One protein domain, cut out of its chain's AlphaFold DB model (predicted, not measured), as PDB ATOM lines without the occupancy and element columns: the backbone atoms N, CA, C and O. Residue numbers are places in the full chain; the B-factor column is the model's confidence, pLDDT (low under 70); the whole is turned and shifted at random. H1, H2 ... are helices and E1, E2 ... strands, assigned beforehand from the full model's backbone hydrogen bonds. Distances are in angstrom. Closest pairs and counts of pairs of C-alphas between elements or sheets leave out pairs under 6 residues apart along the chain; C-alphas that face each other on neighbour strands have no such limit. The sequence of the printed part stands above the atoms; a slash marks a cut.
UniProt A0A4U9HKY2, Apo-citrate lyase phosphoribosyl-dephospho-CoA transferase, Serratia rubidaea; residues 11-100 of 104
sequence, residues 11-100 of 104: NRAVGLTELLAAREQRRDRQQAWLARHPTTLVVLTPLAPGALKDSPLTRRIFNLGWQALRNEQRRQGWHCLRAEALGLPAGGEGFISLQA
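This is residues 11 to 100 of the 104 residues of the protein "Apo-citrate lyase phosphoribosyl-dephospho-CoA transferase" of Serratia rubidaea (UniProt A0A4U9HKY2). A narrow sheet of three strands is sandwiched between two long helices, H1 over one face and H2 over the other, both running nearly lengthwise with the strands. The hairpin of E2 and E3 gives the sheet most of its length, and the short E1 lies beside residues 94 to 98 of E3; the long link of residues 45 to 55 starts from the end of E1 near the middle of this three-layered slab and runs to the end of the slab where the first printed residues, 11 to 15, lie, before H2 begins. The 90 printed residues hold two named helices and three named strands, in the order H1, E1, H2, E2, E3, and the class is mixed, helices and strands. The sheet's order is E1, E3, E2, all antiparallel. The whole is compact, with a radius of gyration of the C-alphas of 13.8 A, and only just flat, spanning 39 by 27 by 14 A.

H1 takes residues 16 to 36 and is 30.5 A long, beginning at C-alpha 16 at (22.115, -6.178, -57.989). After a tight link E1 follows, residues 40 to 44. H2, residues 56 to 75, is 28.3 A long and begins at C-alpha 56 at (25.053, -0.102, -37.746). E2, residues 79 to 88, is 26.9 A long. E3, residues 91 to 99, is 26.6 A long and ends at C-alpha 99 at (9.742, 25.828, -48.686).

E3 is the inner strand, and E1 and E2 are edge strands. E1 and E3 are antiparallel at 161 degrees, with N 44 and O 94 within hydrogen-bond range at 2.8 A. E2 and E3 form a hairpin, antiparallel at 171 degrees, with N 86 and O 93 at 2.8 A and N 95 and O 84 at 2.8 A, both within hydrogen-bond range. H1 is on the sheet over E1 and E3, at a height over the sheet of 9.5 A, along the strands at 16 degrees to E3 on the local plane. Its closest C-alphas to E1 are those of Leu 34 and Leu 41, 6.9 A apart. H2 is on the opposite face, over E3 and E2, at a height over the sheet of 9.7 A, along the strands at 2 degrees to E3 on the local plane. Its closest C-alphas to E3 are those of Phe 62 and Gly 92, 6.1 A apart. H1 and H2 are apart. E1, H2 and E2 make a split strand-helix-strand unit, two strands running the same way with E3 between them, and its crossover is right-handed. In H1 and H2 every O i to N i+4 pair is within hydrogen-bond range.

The two C-alphas farthest apart are those of Gly 15 and Gly 77, 40.3 A. The link from E1 to H2 is long, with 11 residues; the other three links are tight. The printed part has no cut. The mean pLDDT of the printed part is 95.3, and no printed residue is under 70.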
ATOM      1  N   ASN A  11      21.830  -5.894 -41.903       97.06
ATOM      2  CA  ASN A  11      23.074  -6.652 -41.730       97.06
ATOM      3  C   ASN A  11      23.231  -7.843 -42.688       97.06
ATOM      4  O   ASN A  11      23.761  -8.889 -42.323       97.06
ATOM      5  N   ARG A  12      22.794  -7.674 -43.939       97.12
ATOM      6  CA  ARG A  12      22.923  -8.696 -44.980       97.12
ATOM      7  C   ARG A  12      23.426  -8.114 -46.291       97.12
ATOM      8  O   ARG A  12      23.266  -6.923 -46.566       97.12
ATOM      9  N   ALA A  13      23.994  -8.987 -47.113       97.44
ATOM     10  CA  ALA A  13      24.313  -8.666 -48.493       97.44
ATOM     11  C   ALA A  13      23.034  -8.332 -49.282       97.44
ATOM     12  O   ALA A  13      21.981  -8.948 -49.081       97.44
ATOM     13  N   VAL A  14      23.147  -7.353 -50.175       97.19
ATOM     14  CA  VAL A  14      22.108  -6.946 -51.124       97.19
ATOM     15  C   VAL A  14      22.648  -7.141 -52.534       97.19
ATOM     16  O   VAL A  14      23.706  -6.607 -52.881       97.19
ATOM     17  N   GLY A  15      21.922  -7.917 -53.336       96.62
ATOM     18  CA  GLY A  15      22.284  -8.191 -54.726       96.62
ATOM     19  C   GLY A  15      21.948  -7.042 -55.684       96.62
ATOM     20  O   GLY A  15      21.271  -6.075 -55.333       96.62
ATOM     21  N   LEU A  16      22.383  -7.172 -56.941       95.94
ATOM     22  CA  LEU A  16      22.115  -6.178 -57.989       95.94
ATOM     23  C   LEU A  16      20.612  -5.975 -58.233       95.94
ATOM     24  O   LEU A  16      20.158  -4.835 -58.295       95.94
ATOM     25  N   THR A  17      19.835  -7.056 -58.326       97.00
ATOM     26  CA  THR A  17      18.385  -6.986 -58.566       97.00
ATOM     27  C   THR A  17      17.664  -6.210 -57.466       97.00
ATOM     28  O   THR A  17      16.857  -5.330 -57.753       97.00
ATOM     29  N   GLU A  18      18.003  -6.471 -56.202       96.62
ATOM     30  CA  GLU A  18      17.438  -5.741 -55.063       96.62
ATOM     31  C   GLU A  18      17.843  -4.262 -55.072       96.62
ATOM     32  O   GLU A  18      17.028  -3.395 -54.760       96.62
ATOM     33  N   LEU A  19      19.083  -3.950 -55.468       95.25
ATOM     34  CA  LEU A  19      19.540  -2.567 -55.612       95.25
ATOM     35  C   LEU A  19      18.786  -1.811 -56.705       95.25
ATOM     36  O   LEU A  19      18.440  -0.646 -56.508       95.25
ATOM     37  N   LEU A  20      18.542  -2.446 -57.851       97.00
ATOM     38  CA  LEU A  20      17.770  -1.849 -58.940       97.00
ATOM     39  C   LEU A  20      16.315  -1.630 -58.513       97.00
ATOM     40  O   LEU A  20      15.805  -0.523 -58.657       97.00
ATOM     41  N   ALA A  21      15.692  -2.621 -57.871       97.62
ATOM     42  CA  ALA A  21      14.342  -2.478 -57.328       97.62
ATOM     43  C   ALA A  21      14.249  -1.341 -56.295       97.62
ATOM     44  O   ALA A  21      13.321  -0.534 -56.337       97.62
ATOM     45  N   ALA A  22      15.231  -1.220 -55.397       96.25
ATOM     46  CA  ALA A  22      15.270  -0.138 -54.416       96.25
ATOM     47  C   ALA A  22      15.389   1.249 -55.073       96.25
ATOM     48  O   ALA A  22      14.780   2.207 -54.595       96.25
ATOM     49  N   ARG A  23      16.133   1.366 -56.183       95.94
ATOM     50  CA  ARG A  23      16.235   2.617 -56.957       95.94
ATOM     51  C   ARG A  23      14.897   3.016 -57.572       95.94
ATOM     52  O   ARG A  23      14.511   4.174 -57.431       95.94
ATOM     53  N   GLU A  24      14.179   2.075 -58.178       98.25
ATOM     54  CA  GLU A  24      12.848   2.335 -58.744       98.25
ATOM     55  C   GLU A  24      11.842   2.730 -57.657       98.25
ATOM     56  O   GLU A  24      11.191   3.768 -57.753       98.25
ATOM     57  N   GLN A  25      11.799   1.992 -56.545       97.62
ATOM     58  CA  GLN A  25      10.931   2.341 -55.416       97.62
ATOM     59  C   GLN A  25      11.234   3.735 -54.856       97.62
ATOM     60  O   GLN A  25      10.326   4.471 -54.465       97.62
ATOM     61  N   ARG A  26      12.514   4.115 -54.801       97.00
ATOM     62  CA  ARG A  26      12.916   5.455 -54.380       97.00
ATOM     63  C   ARG A  26      12.430   6.507 -55.369       97.00
ATOM     64  O   ARG A  26      11.880   7.508 -54.918       97.00
ATOM     65  N   ARG A  27      12.602   6.294 -56.677       97.50
ATOM     66  CA  ARG A  27      12.075   7.179 -57.730       97.50
ATOM     67  C   ARG A  27      10.565   7.374 -57.563       97.50
ATOM     68  O   ARG A  27      10.099   8.509 -57.553       97.50
ATOM     69  N   ASP A  28       9.820   6.299 -57.333       97.88
ATOM     70  CA  ASP A  28       8.365   6.362 -57.165       97.88
ATOM     71  C   ASP A  28       7.968   7.146 -55.904       97.88
ATOM     72  O   ASP A  28       7.069   7.991 -55.945       97.88
ATOM     73  N   ARG A  29       8.691   6.956 -54.787       96.75
ATOM     74  CA  ARG A  29       8.516   7.790 -53.582       96.75
ATOM     75  C   ARG A  29       8.819   9.256 -53.872       96.75
ATOM     76  O   ARG A  29       8.039  10.108 -53.458       96.75
ATOM     77  N   GLN A  30       9.905   9.567 -54.581       96.12
ATOM     78  CA  GLN A  30      10.238  10.949 -54.948       96.12
ATOM     79  C   GLN A  30       9.105  11.593 -55.749       96.12
ATOM     80  O   GLN A  30       8.657  12.687 -55.403       96.12
ATOM     81  N   GLN A  31       8.584  10.886 -56.753       96.62
ATOM     82  CA  GLN A  31       7.477  11.373 -57.569       96.62
ATOM     83  C   GLN A  31       6.215  11.605 -56.729       96.62
ATOM     84  O   GLN A  31       5.574  12.651 -56.848       96.62
ATOM     85  N   ALA A  32       5.885  10.681 -55.822       96.12
ATOM     86  CA  ALA A  32       4.749  10.833 -54.916       96.12
ATOM     87  C   ALA A  32       4.913  12.030 -53.959       96.12
ATOM     88  O   ALA A  32       3.939  12.719 -53.652       96.12
ATOM     89  N   TRP A  33       6.133  12.302 -53.485       95.69
ATOM     90  CA  TRP A  33       6.423  13.463 -52.641       95.69
ATOM     91  C   TRP A  33       6.260  14.780 -53.397       95.69
ATOM     92  O   TRP A  33       5.619  15.690 -52.870       95.69
ATOM     93  N   LEU A  34       6.787  14.855 -54.623       93.88
ATOM     94  CA  LEU A  34       6.668  16.025 -55.498       93.88
ATOM     95  C   LEU A  34       5.214  16.299 -55.902       93.88
ATOM     96  O   LEU A  34       4.800  17.455 -55.928       93.88
ATOM     97  N   ALA A  35       4.425  15.251 -56.159       93.81
ATOM     98  CA  ALA A  35       3.006  15.383 -56.482       93.81
ATOM     99  C   ALA A  35       2.181  15.917 -55.296       93.81
ATOM    100  O   ALA A  35       1.275  16.722 -55.485       93.81
ATOM    101  N   ARG A  36       2.497  15.485 -54.066       90.12
ATOM    102  CA  ARG A  36       1.794  15.921 -52.843       90.12
ATOM    103  C   ARG A  36       2.211  17.312 -52.372       90.12
ATOM    104  O   ARG A  36       1.404  18.020 -51.780       90.12
ATOM    105  N   HIS A  37       3.466  17.692 -52.600       84.38
ATOM    106  CA  HIS A  37       4.023  18.964 -52.148       84.38
ATOM    107  C   HIS A  37       4.862  19.566 -53.286       84.38
ATOM    108  O   HIS A  37       6.030  19.189 -53.425       84.38
ATOM    109  N   PRO A  38       4.329  20.514 -54.082       82.00
ATOM    110  CA  PRO A  38       5.019  21.107 -55.237       82.00
ATOM    111  C   PRO A  38       6.115  22.117 -54.828       82.00
ATOM    112  O   PRO A  38       6.218  23.232 -55.343       82.00
ATOM    113  N   THR A  39       6.953  21.717 -53.878       89.56
ATOM    114  CA  THR A  39       8.041  22.480 -53.257       89.56
ATOM    115  C   THR A  39       9.389  21.803 -53.508       89.56
ATOM    116  O   THR A  39       9.450  20.741 -54.124       89.56
ATOM    117  N   THR A  40      10.481  22.394 -53.026       92.62
ATOM    118  CA  THR A  40      11.814  21.790 -53.131       92.62
ATOM    119  C   THR A  40      11.869  20.487 -52.332       92.62
ATOM    120  O   THR A  40      11.583  20.478 -51.136       92.62
ATOM    121  N   LEU A  41      12.251  19.388 -52.985       95.00
ATOM    122  CA  LEU A  41      12.471  18.090 -52.350       95.00
ATOM    123  C   LEU A  41      13.973  17.835 -52.213       95.00
ATOM    124  O   LEU A  41      14.699  17.868 -53.204       95.00
ATOM    125  N   VAL A  42      14.428  17.540 -50.997       95.50
ATOM    126  CA  VAL A  42      15.787  17.055 -50.735       95.50
ATOM    127  C   VAL A  42      15.725  15.575 -50.387       95.50
ATOM    128  O   VAL A  42      14.947  15.173 -49.518       95.50
ATOM    129  N   VAL A  43      16.562  14.777 -51.050       96.69
ATOM    130  CA  VAL A  43      16.672  13.333 -50.826       96.69
ATOM    131  C   VAL A  43      18.094  13.003 -50.387       96.69
ATOM    132  O   VAL A  43      19.048  13.304 -51.099       96.69
ATOM    133  N   LEU A  44      18.238  12.381 -49.218       97.25
ATOM    134  CA  LEU A  44      19.518  11.934 -48.672       97.25
ATOM    135  C   LEU A  44      19.624  10.413 -48.768       97.25
ATOM    136  O   LEU A  44      18.808   9.697 -48.190       97.25
ATOM    137  N   THR A  45      20.662   9.924 -49.444       95.31
ATOM    138  CA  THR A  45      20.951   8.487 -49.567       95.31
ATOM    139  C   THR A  45      22.459   8.238 -49.474       95.31
ATOM    140  O   THR A  45      23.179   8.566 -50.420       95.31
ATOM    141  N   PRO A  46      22.971   7.676 -48.367       91.44
ATOM    142  CA  PRO A  46      24.378   7.323 -48.238       91.44
ATOM    143  C   PRO A  46      24.778   6.259 -49.258       91.44
ATOM    144  O   PRO A  46      24.035   5.309 -49.513       91.44
ATOM    145  N   LEU A  47      25.979   6.394 -49.812       91.50
ATOM    146  CA  LEU A  47      26.562   5.397 -50.699       91.50
ATOM    147  C   LEU A  47      27.431   4.447 -49.876       91.50
ATOM    148  O   LEU A  47      28.510   4.816 -49.420       91.50
ATOM    149  N   ALA A  48      26.950   3.220 -49.683       91.94
ATOM    150  CA  ALA A  48      27.715   2.156 -49.045       91.94
ATOM    151  C   ALA A  48      28.442   1.303 -50.108       91.94
ATOM    152  O   ALA A  48      27.779   0.794 -51.031       91.94
ATOM    153  N   PRO A  49      29.774   1.129 -50.010       89.62
ATOM    154  CA  PRO A  49      30.527   0.246 -50.899       89.62
ATOM    155  C   PRO A  49      30.235  -1.235 -50.607       89.62
ATOM    156  O   PRO A  49      29.760  -1.590 -49.531       89.62
ATOM    157  N   GLY A  50      30.522  -2.115 -51.572       92.94
ATOM    158  CA  GLY A  50      30.347  -3.568 -51.413       92.94
ATOM    159  C   GLY A  50      28.884  -4.018 -51.313       92.94
ATOM    160  O   GLY A  50      27.971  -3.254 -51.604       92.94
ATOM    161  N   ALA A  51      28.638  -5.273 -50.935       94.69
ATOM    162  CA  ALA A  51      27.281  -5.831 -50.886       94.69
ATOM    163  C   ALA A  51      26.484  -5.426 -49.629       94.69
ATOM    164  O   ALA A  51      25.257  -5.476 -49.641       94.69
ATOM    165  N   LEU A  52      27.158  -5.019 -48.548       96.56
ATOM    166  CA  LEU A  52      26.519  -4.654 -47.285       96.56
ATOM    167  C   LEU A  52      26.106  -3.178 -47.299       96.56
ATOM    168  O   LEU A  52      26.942  -2.288 -47.156       96.56
ATOM    169  N   LYS A  53      24.809  -2.917 -47.483       96.44
ATOM    170  CA  LYS A  53      24.286  -1.548 -47.637       96.44
ATOM    171  C   LYS A  53      23.723  -0.956 -46.348       96.44
ATOM    172  O   LYS A  53      23.887   0.236 -46.086       96.44
ATOM    173  N   ASP A  54      23.103  -1.797 -45.528       97.62
ATOM    174  CA  ASP A  54      22.492  -1.407 -44.263       97.62
ATOM    175  C   ASP A  54      23.151  -2.139 -43.088       97.62
ATOM    176  O   ASP A  54      22.946  -3.335 -42.875       97.62
ATOM    177  N   SER A  55      23.966  -1.399 -42.342       97.25
ATOM    178  CA  SER A  55      24.714  -1.844 -41.169       97.25
ATOM    179  C   SER A  55      24.624  -0.784 -40.063       97.25
ATOM    180  O   SER A  55      24.261   0.366 -40.337       97.25
ATOM    181  N   PRO A  56      25.002  -1.099 -38.810       97.56
ATOM    182  CA  PRO A  56      25.053  -0.102 -37.746       97.56
ATOM    183  C   PRO A  56      25.892   1.123 -38.126       97.56
ATOM    184  O   PRO A  56      25.525   2.252 -37.798       97.56
ATOM    185  N   LEU A  57      26.995   0.921 -38.858       96.75
ATOM    186  CA  LEU A  57      27.848   2.009 -39.328       96.75
ATOM    187  C   LEU A  57      27.140   2.871 -40.378       96.75
ATOM    188  O   LEU A  57      27.109   4.092 -40.228       96.75
ATOM    189  N   THR A  58      26.539   2.272 -41.411       97.12
ATOM    190  CA  THR A  58      25.873   3.058 -42.464       97.12
ATOM    191  C   THR A  58      24.641   3.793 -41.933       97.12
ATOM    192  O   THR A  58      24.389   4.925 -42.346       97.12
ATOM    193  N   ARG A  59      23.942   3.241 -40.928       97.44
ATOM    194  CA  ARG A  59      22.874   3.947 -40.199       97.44
ATOM    195  C   ARG A  59      23.383   5.114 -39.363       97.44
ATOM    196  O   ARG A  59      22.764   6.173 -39.370       97.44
ATOM    197  N   ARG A  60      24.521   4.971 -38.674       97.69
ATOM    198  CA  ARG A  60      25.156   6.096 -37.957       97.69
ATOM    199  C   ARG A  60      25.545   7.215 -38.922       97.69
ATOM    200  O   ARG A  60      25.217   8.368 -38.659       97.69
ATOM    201  N   ILE A  61      26.162   6.870 -40.054       97.44
ATOM    202  CA  ILE A  61      26.512   7.830 -41.114       97.44
ATOM    203  C   ILE A  61      25.255   8.539 -41.630       97.44
ATOM    204  O   ILE A  61      25.234   9.768 -41.701       97.44
ATOM    205  N   PHE A  62      24.190   7.785 -41.928       98.00
ATOM    206  CA  PHE A  62      22.903   8.358 -42.318       98.00
ATOM    207  C   PHE A  62      22.395   9.357 -41.277       98.00
ATOM    208  O   PHE A  62      22.059  10.483 -41.628       98.00
ATOM    209  N   ASN A  63      22.359   8.967 -40.000       98.06
ATOM    210  CA  ASN A  63      21.827   9.800 -38.924       98.06
ATOM    211  C   ASN A  63      22.611  11.104 -38.759       98.06
ATOM    212  O   ASN A  63      22.000  12.152 -38.570       98.06
ATOM    213  N   LEU A  64      23.941  11.053 -38.877       97.88
ATOM    214  CA  LEU A  64      24.790  12.245 -38.840       97.88
ATOM    215  C   LEU A  64      24.486  13.179 -40.016       97.88
ATOM    216  O   LEU A  64      24.250  14.369 -39.809       97.88
ATOM    217  N   GLY A  65      24.413  12.642 -41.239       97.44
ATOM    218  CA  GLY A  65      24.047  13.420 -42.425       97.44
ATOM    219  C   GLY A  65      22.636  14.005 -42.330       97.44
ATOM    220  O   GLY A  65      22.411  15.169 -42.659       97.44
ATOM    221  N   TRP A  66      21.686  13.232 -41.807       97.75
ATOM    222  CA  TRP A  66      20.311  13.665 -41.590       97.75
ATOM    223  C   TRP A  66      20.227  14.787 -40.559       97.75
ATOM    224  O   TRP A  66      19.578  15.804 -40.794       97.75
ATOM    225  N   GLN A  67      20.923  14.648 -39.431       97.50
ATOM    226  CA  GLN A  67      21.003  15.689 -38.412       97.50
ATOM    227  C   GLN A  67      21.638  16.967 -38.968       97.50
ATOM    228  O   GLN A  67      21.096  18.047 -38.736       97.50
ATOM    229  N   ALA A  68      22.727  16.853 -39.735       97.25
ATOM    230  CA  ALA A  68      23.378  17.989 -40.381       97.25
ATOM    231  C   ALA A  68      22.427  18.710 -41.351       97.25
ATOM    232  O   ALA A  68      22.263  19.926 -41.258       97.25
ATOM    233  N   LEU A  69      21.712  17.964 -42.199       96.25
ATOM    234  CA  LEU A  69      20.726  18.523 -43.126       96.25
ATOM    235  C   LEU A  69      19.579  19.234 -42.389       96.25
ATOM    236  O   LEU A  69      19.160  20.326 -42.770       96.25
ATOM    237  N   ARG A  70      19.080  18.641 -41.298       95.56
ATOM    238  CA  ARG A  70      18.031  19.235 -40.454       95.56
ATOM    239  C   ARG A  70      18.514  20.481 -39.708       95.56
ATOM    240  O   ARG A  70      17.730  21.408 -39.517       95.56
ATOM    241  N   ASN A  71      19.772  20.507 -39.273       96.19
ATOM    242  CA  ASN A  71      20.391  21.685 -38.667       96.19
ATOM    243  C   ASN A  71      20.490  22.825 -39.681       96.19
ATOM    244  O   ASN A  71      20.070  23.936 -39.375       96.19
ATOM    245  N   GLU A  72      20.974  22.538 -40.890       95.19
ATOM    246  CA  GLU A  72      21.102  23.534 -41.956       95.19
ATOM    247  C   GLU A  72      19.738  24.103 -42.364       95.19
ATOM    248  O   GLU A  72      19.568  25.316 -42.431       95.19
ATOM    249  N   GLN A  73      18.731  23.240 -42.521       94.25
ATOM    250  CA  GLN A  73      17.347  23.647 -42.770       94.25
ATOM    251  C   GLN A  73      16.828  24.646 -41.726       94.25
ATOM    252  O   GLN A  73      16.202  25.641 -42.090       94.25
ATOM    253  N   ARG A  74      17.092  24.399 -40.435       94.69
ATOM    254  CA  ARG A  74      16.718  25.327 -39.356       94.69
ATOM    255  C   ARG A  74      17.522  26.619 -39.409       94.69
ATOM    256  O   ARG A  74      16.937  27.686 -39.281       94.69
ATOM    257  N   ARG A  75      18.837  26.523 -39.620       96.38
ATOM    258  CA  ARG A  75      19.748  27.674 -39.695       96.38
ATOM    259  C   ARG A  75      19.353  28.644 -40.808       96.38
ATOM    260  O   ARG A  75      19.436  29.849 -40.621       96.38
ATOM    261  N   GLN A  76      18.902  28.113 -41.941       94.44
ATOM    262  CA  GLN A  76      18.442  28.884 -43.097       94.44
ATOM    263  C   GLN A  76      16.986  29.366 -42.975       94.44
ATOM    264  O   GLN A  76      16.497  30.065 -43.859       94.44
ATOM    265  N   GLY A  77      16.259  28.958 -41.928       94.06
ATOM    266  CA  GLY A  77      14.842  29.288 -41.763       94.06
ATOM    267  C   GLY A  77      13.921  28.661 -42.818       94.06
ATOM    268  O   GLY A  77      12.788  29.108 -42.978       94.06
ATOM    269  N   TRP A  78      14.366  27.633 -43.550       94.38
ATOM    270  CA  TRP A  78      13.526  26.976 -44.555       94.38
ATOM    271  C   TRP A  78      12.406  26.205 -43.870       94.38
ATOM    272  O   TRP A  78      12.659  25.269 -43.106       94.38
ATOM    273  N   HIS A  79      11.159  26.569 -44.157       93.69
ATOM    274  CA  HIS A  79      10.017  25.897 -43.557       93.69
ATOM    275  C   HIS A  79       9.905  24.463 -44.097       93.69
ATOM    276  O   HIS A  79       9.883  24.218 -45.304       93.69
ATOM    277  N   CYS A  80       9.879  23.495 -43.182       93.81
ATOM    278  CA  CYS A  80       9.796  22.079 -43.506       93.81
ATOM    279  C   CYS A  80       8.339  21.622 -43.462       93.81
ATOM    280  O   CYS A  80       7.774  21.503 -42.379       93.81
ATOM    281  N   LEU A  81       7.778  21.273 -44.618       93.81
ATOM    282  CA  LEU A  81       6.412  20.755 -44.721       93.81
ATOM    283  C   LEU A  81       6.315  19.308 -44.240       93.81
ATOM    284  O   LEU A  81       5.391  18.933 -43.526       93.81
ATOM    285  N   ARG A  82       7.288  18.484 -44.634       94.00
ATOM    286  CA  ARG A  82       7.338  17.066 -44.282       94.00
ATOM    287  C   ARG A  82       8.779  16.582 -44.287       94.00
ATOM    288  O   ARG A  82       9.565  16.990 -45.140       94.00
ATOM    289  N   ALA A  83       9.109  15.700 -43.353       95.38
ATOM    290  CA  ALA A  83      10.387  15.005 -43.313       95.38
ATOM    291  C   ALA A  83      10.174  13.546 -42.901       95.38
ATOM    292  O   ALA A  83       9.437  13.274 -41.956       95.38
ATOM    293  N   GLU A  84      10.827  12.619 -43.591       96.25
ATOM    294  CA  GLU A  84      10.719  11.184 -43.335       96.25
ATOM    295  C   GLU A  84      12.073  10.514 -43.558       96.25
ATOM    296  O   GLU A  84      12.815  10.906 -44.456       96.25
ATOM    297  N   ALA A  85      12.397   9.519 -42.737       97.31
ATOM    298  CA  ALA A  85      13.596   8.707 -42.887       97.31
ATOM    299  C   ALA A  85      13.230   7.225 -42.780       97.31
ATOM    300  O   ALA A  85      12.459   6.837 -41.903       97.31
ATOM    301  N   LEU A  86      13.796   6.411 -43.667       96.94
ATOM    302  CA  LEU A  86      13.500   4.997 -43.844       96.94
ATOM    303  C   LEU A  86      14.793   4.190 -43.732       96.94
ATOM    304  O   LEU A  86      15.784   4.508 -44.386       96.94
ATOM    305  N   GLY A  87      14.781   3.134 -42.919       96.31
ATOM    306  CA  GLY A  87      15.846   2.132 -42.891       96.31
ATOM    307  C   GLY A  87      15.463   0.963 -43.785       96.31
ATOM    308  O   GLY A  87      14.568   0.200 -43.427       96.31
ATOM    309  N   LEU A  88      16.110   0.837 -44.943       96.31
ATOM    310  CA  LEU A  88      15.856  -0.230 -45.909       96.31
ATOM    311  C   LEU A  88      17.081  -1.145 -46.012       96.31
ATOM    312  O   LEU A  88      18.193  -0.685 -45.761       96.31
ATOM    313  N   PRO A  89      16.931  -2.401 -46.472       96.19
ATOM    314  CA  PRO A  89      18.078  -3.276 -46.715       96.19
ATOM    315  C   PRO A  89      19.124  -2.654 -47.649       96.19
ATOM    316  O   PRO A  89      20.315  -2.832 -47.431       96.19
ATOM    317  N   ALA A  90      18.687  -1.871 -48.643       96.19
ATOM    318  CA  ALA A  90      19.551  -1.148 -49.581       96.19
ATOM    319  C   ALA A  90      20.201   0.132 -49.001       96.19
ATOM    320  O   ALA A  90      20.885   0.849 -49.735       96.19
ATOM    321  N   GLY A  91      20.013   0.413 -47.708       96.06
ATOM    322  CA  GLY A  91      20.549   1.571 -46.996       96.06
ATOM    323  C   GLY A  91      19.466   2.524 -46.477       96.06
ATOM    324  O   GLY A  91      18.271   2.351 -46.723       96.06
ATOM    325  N   GLY A  92      19.899   3.543 -45.735       96.44
ATOM    326  CA  GLY A  92      19.017   4.602 -45.243       96.44
ATOM    327  C   GLY A  92      18.591   5.569 -46.350       96.44
ATOM    328  O   GLY A  92      19.410   5.975 -47.175       96.44
ATOM    329  N   GLU A  93      17.328   5.986 -46.337       97.31
ATOM    330  CA  GLU A  93      16.792   7.006 -47.242       97.31
ATOM    331  C   GLU A  93      16.073   8.093 -46.449       97.31
ATOM    332  O   GLU A  93      15.265   7.794 -45.576       97.31
ATOM    333  N   GLY A  94      16.352   9.356 -46.752       97.44
ATOM    334  CA  GLY A  94      15.723  10.509 -46.115       97.44
ATOM    335  C   GLY A  94      15.081  11.423 -47.144       97.44
ATOM    336  O   GLY A  94      15.687  11.697 -48.173       97.44
ATOM    337  N   PHE A  95      13.882  11.921 -46.856       97.12
ATOM    338  CA  PHE A  95      13.103  12.798 -47.727       97.12
ATOM    339  C   PHE A  95      12.654  14.032 -46.952       97.12
ATOM    340  O   PHE A  95      12.084  13.898 -45.868       97.12
ATOM    341  N   ILE A  96      12.891  15.229 -47.494       95.81
ATOM    342  CA  ILE A  96      12.448  16.490 -46.887       95.81
ATOM    343  C   ILE A  96      11.821  17.404 -47.940       95.81
ATOM    344  O   ILE A  96      12.497  17.822 -48.879       95.81
ATOM    345  N   SER A  97      10.553  17.763 -47.744       95.50
ATOM    346  CA  SER A  97       9.872  18.815 -48.502       95.50
ATOM    347  C   SER A  97      10.076  20.153 -47.803       95.50
ATOM    348  O   SER A  97       9.653  20.340 -46.658       95.50
ATOM    349  N   LEU A  98      10.727  21.080 -48.500       93.88
ATOM    350  CA  LEU A  98      11.124  22.387 -47.996       93.88
ATOM    351  C   LEU A  98      10.499  23.506 -48.822       93.88
ATOM    352  O   LEU A  98      10.615  23.540 -50.048       93.88
ATOM    353  N   GLN A  99       9.946  24.497 -48.132       90.75
ATOM    354  CA  GLN A  99       9.742  25.828 -48.686       90.75
ATOM    355  C   GLN A  99      11.072  26.583 -48.608       90.75
ATOM    356  O   GLN A  99      11.328  27.360 -47.690       90.75
ATOM    357  N   ALA A 100      11.947  26.284 -49.563       81.19
ATOM    358  CA  ALA A 100      13.166  27.039 -49.805       81.19
ATOM    359  C   ALA A 100      12.947  27.979 -51.005       81.19
ATOM    360  O   ALA A 100      12.182  27.633 -51.913       81.19
TER     361      ALA A 100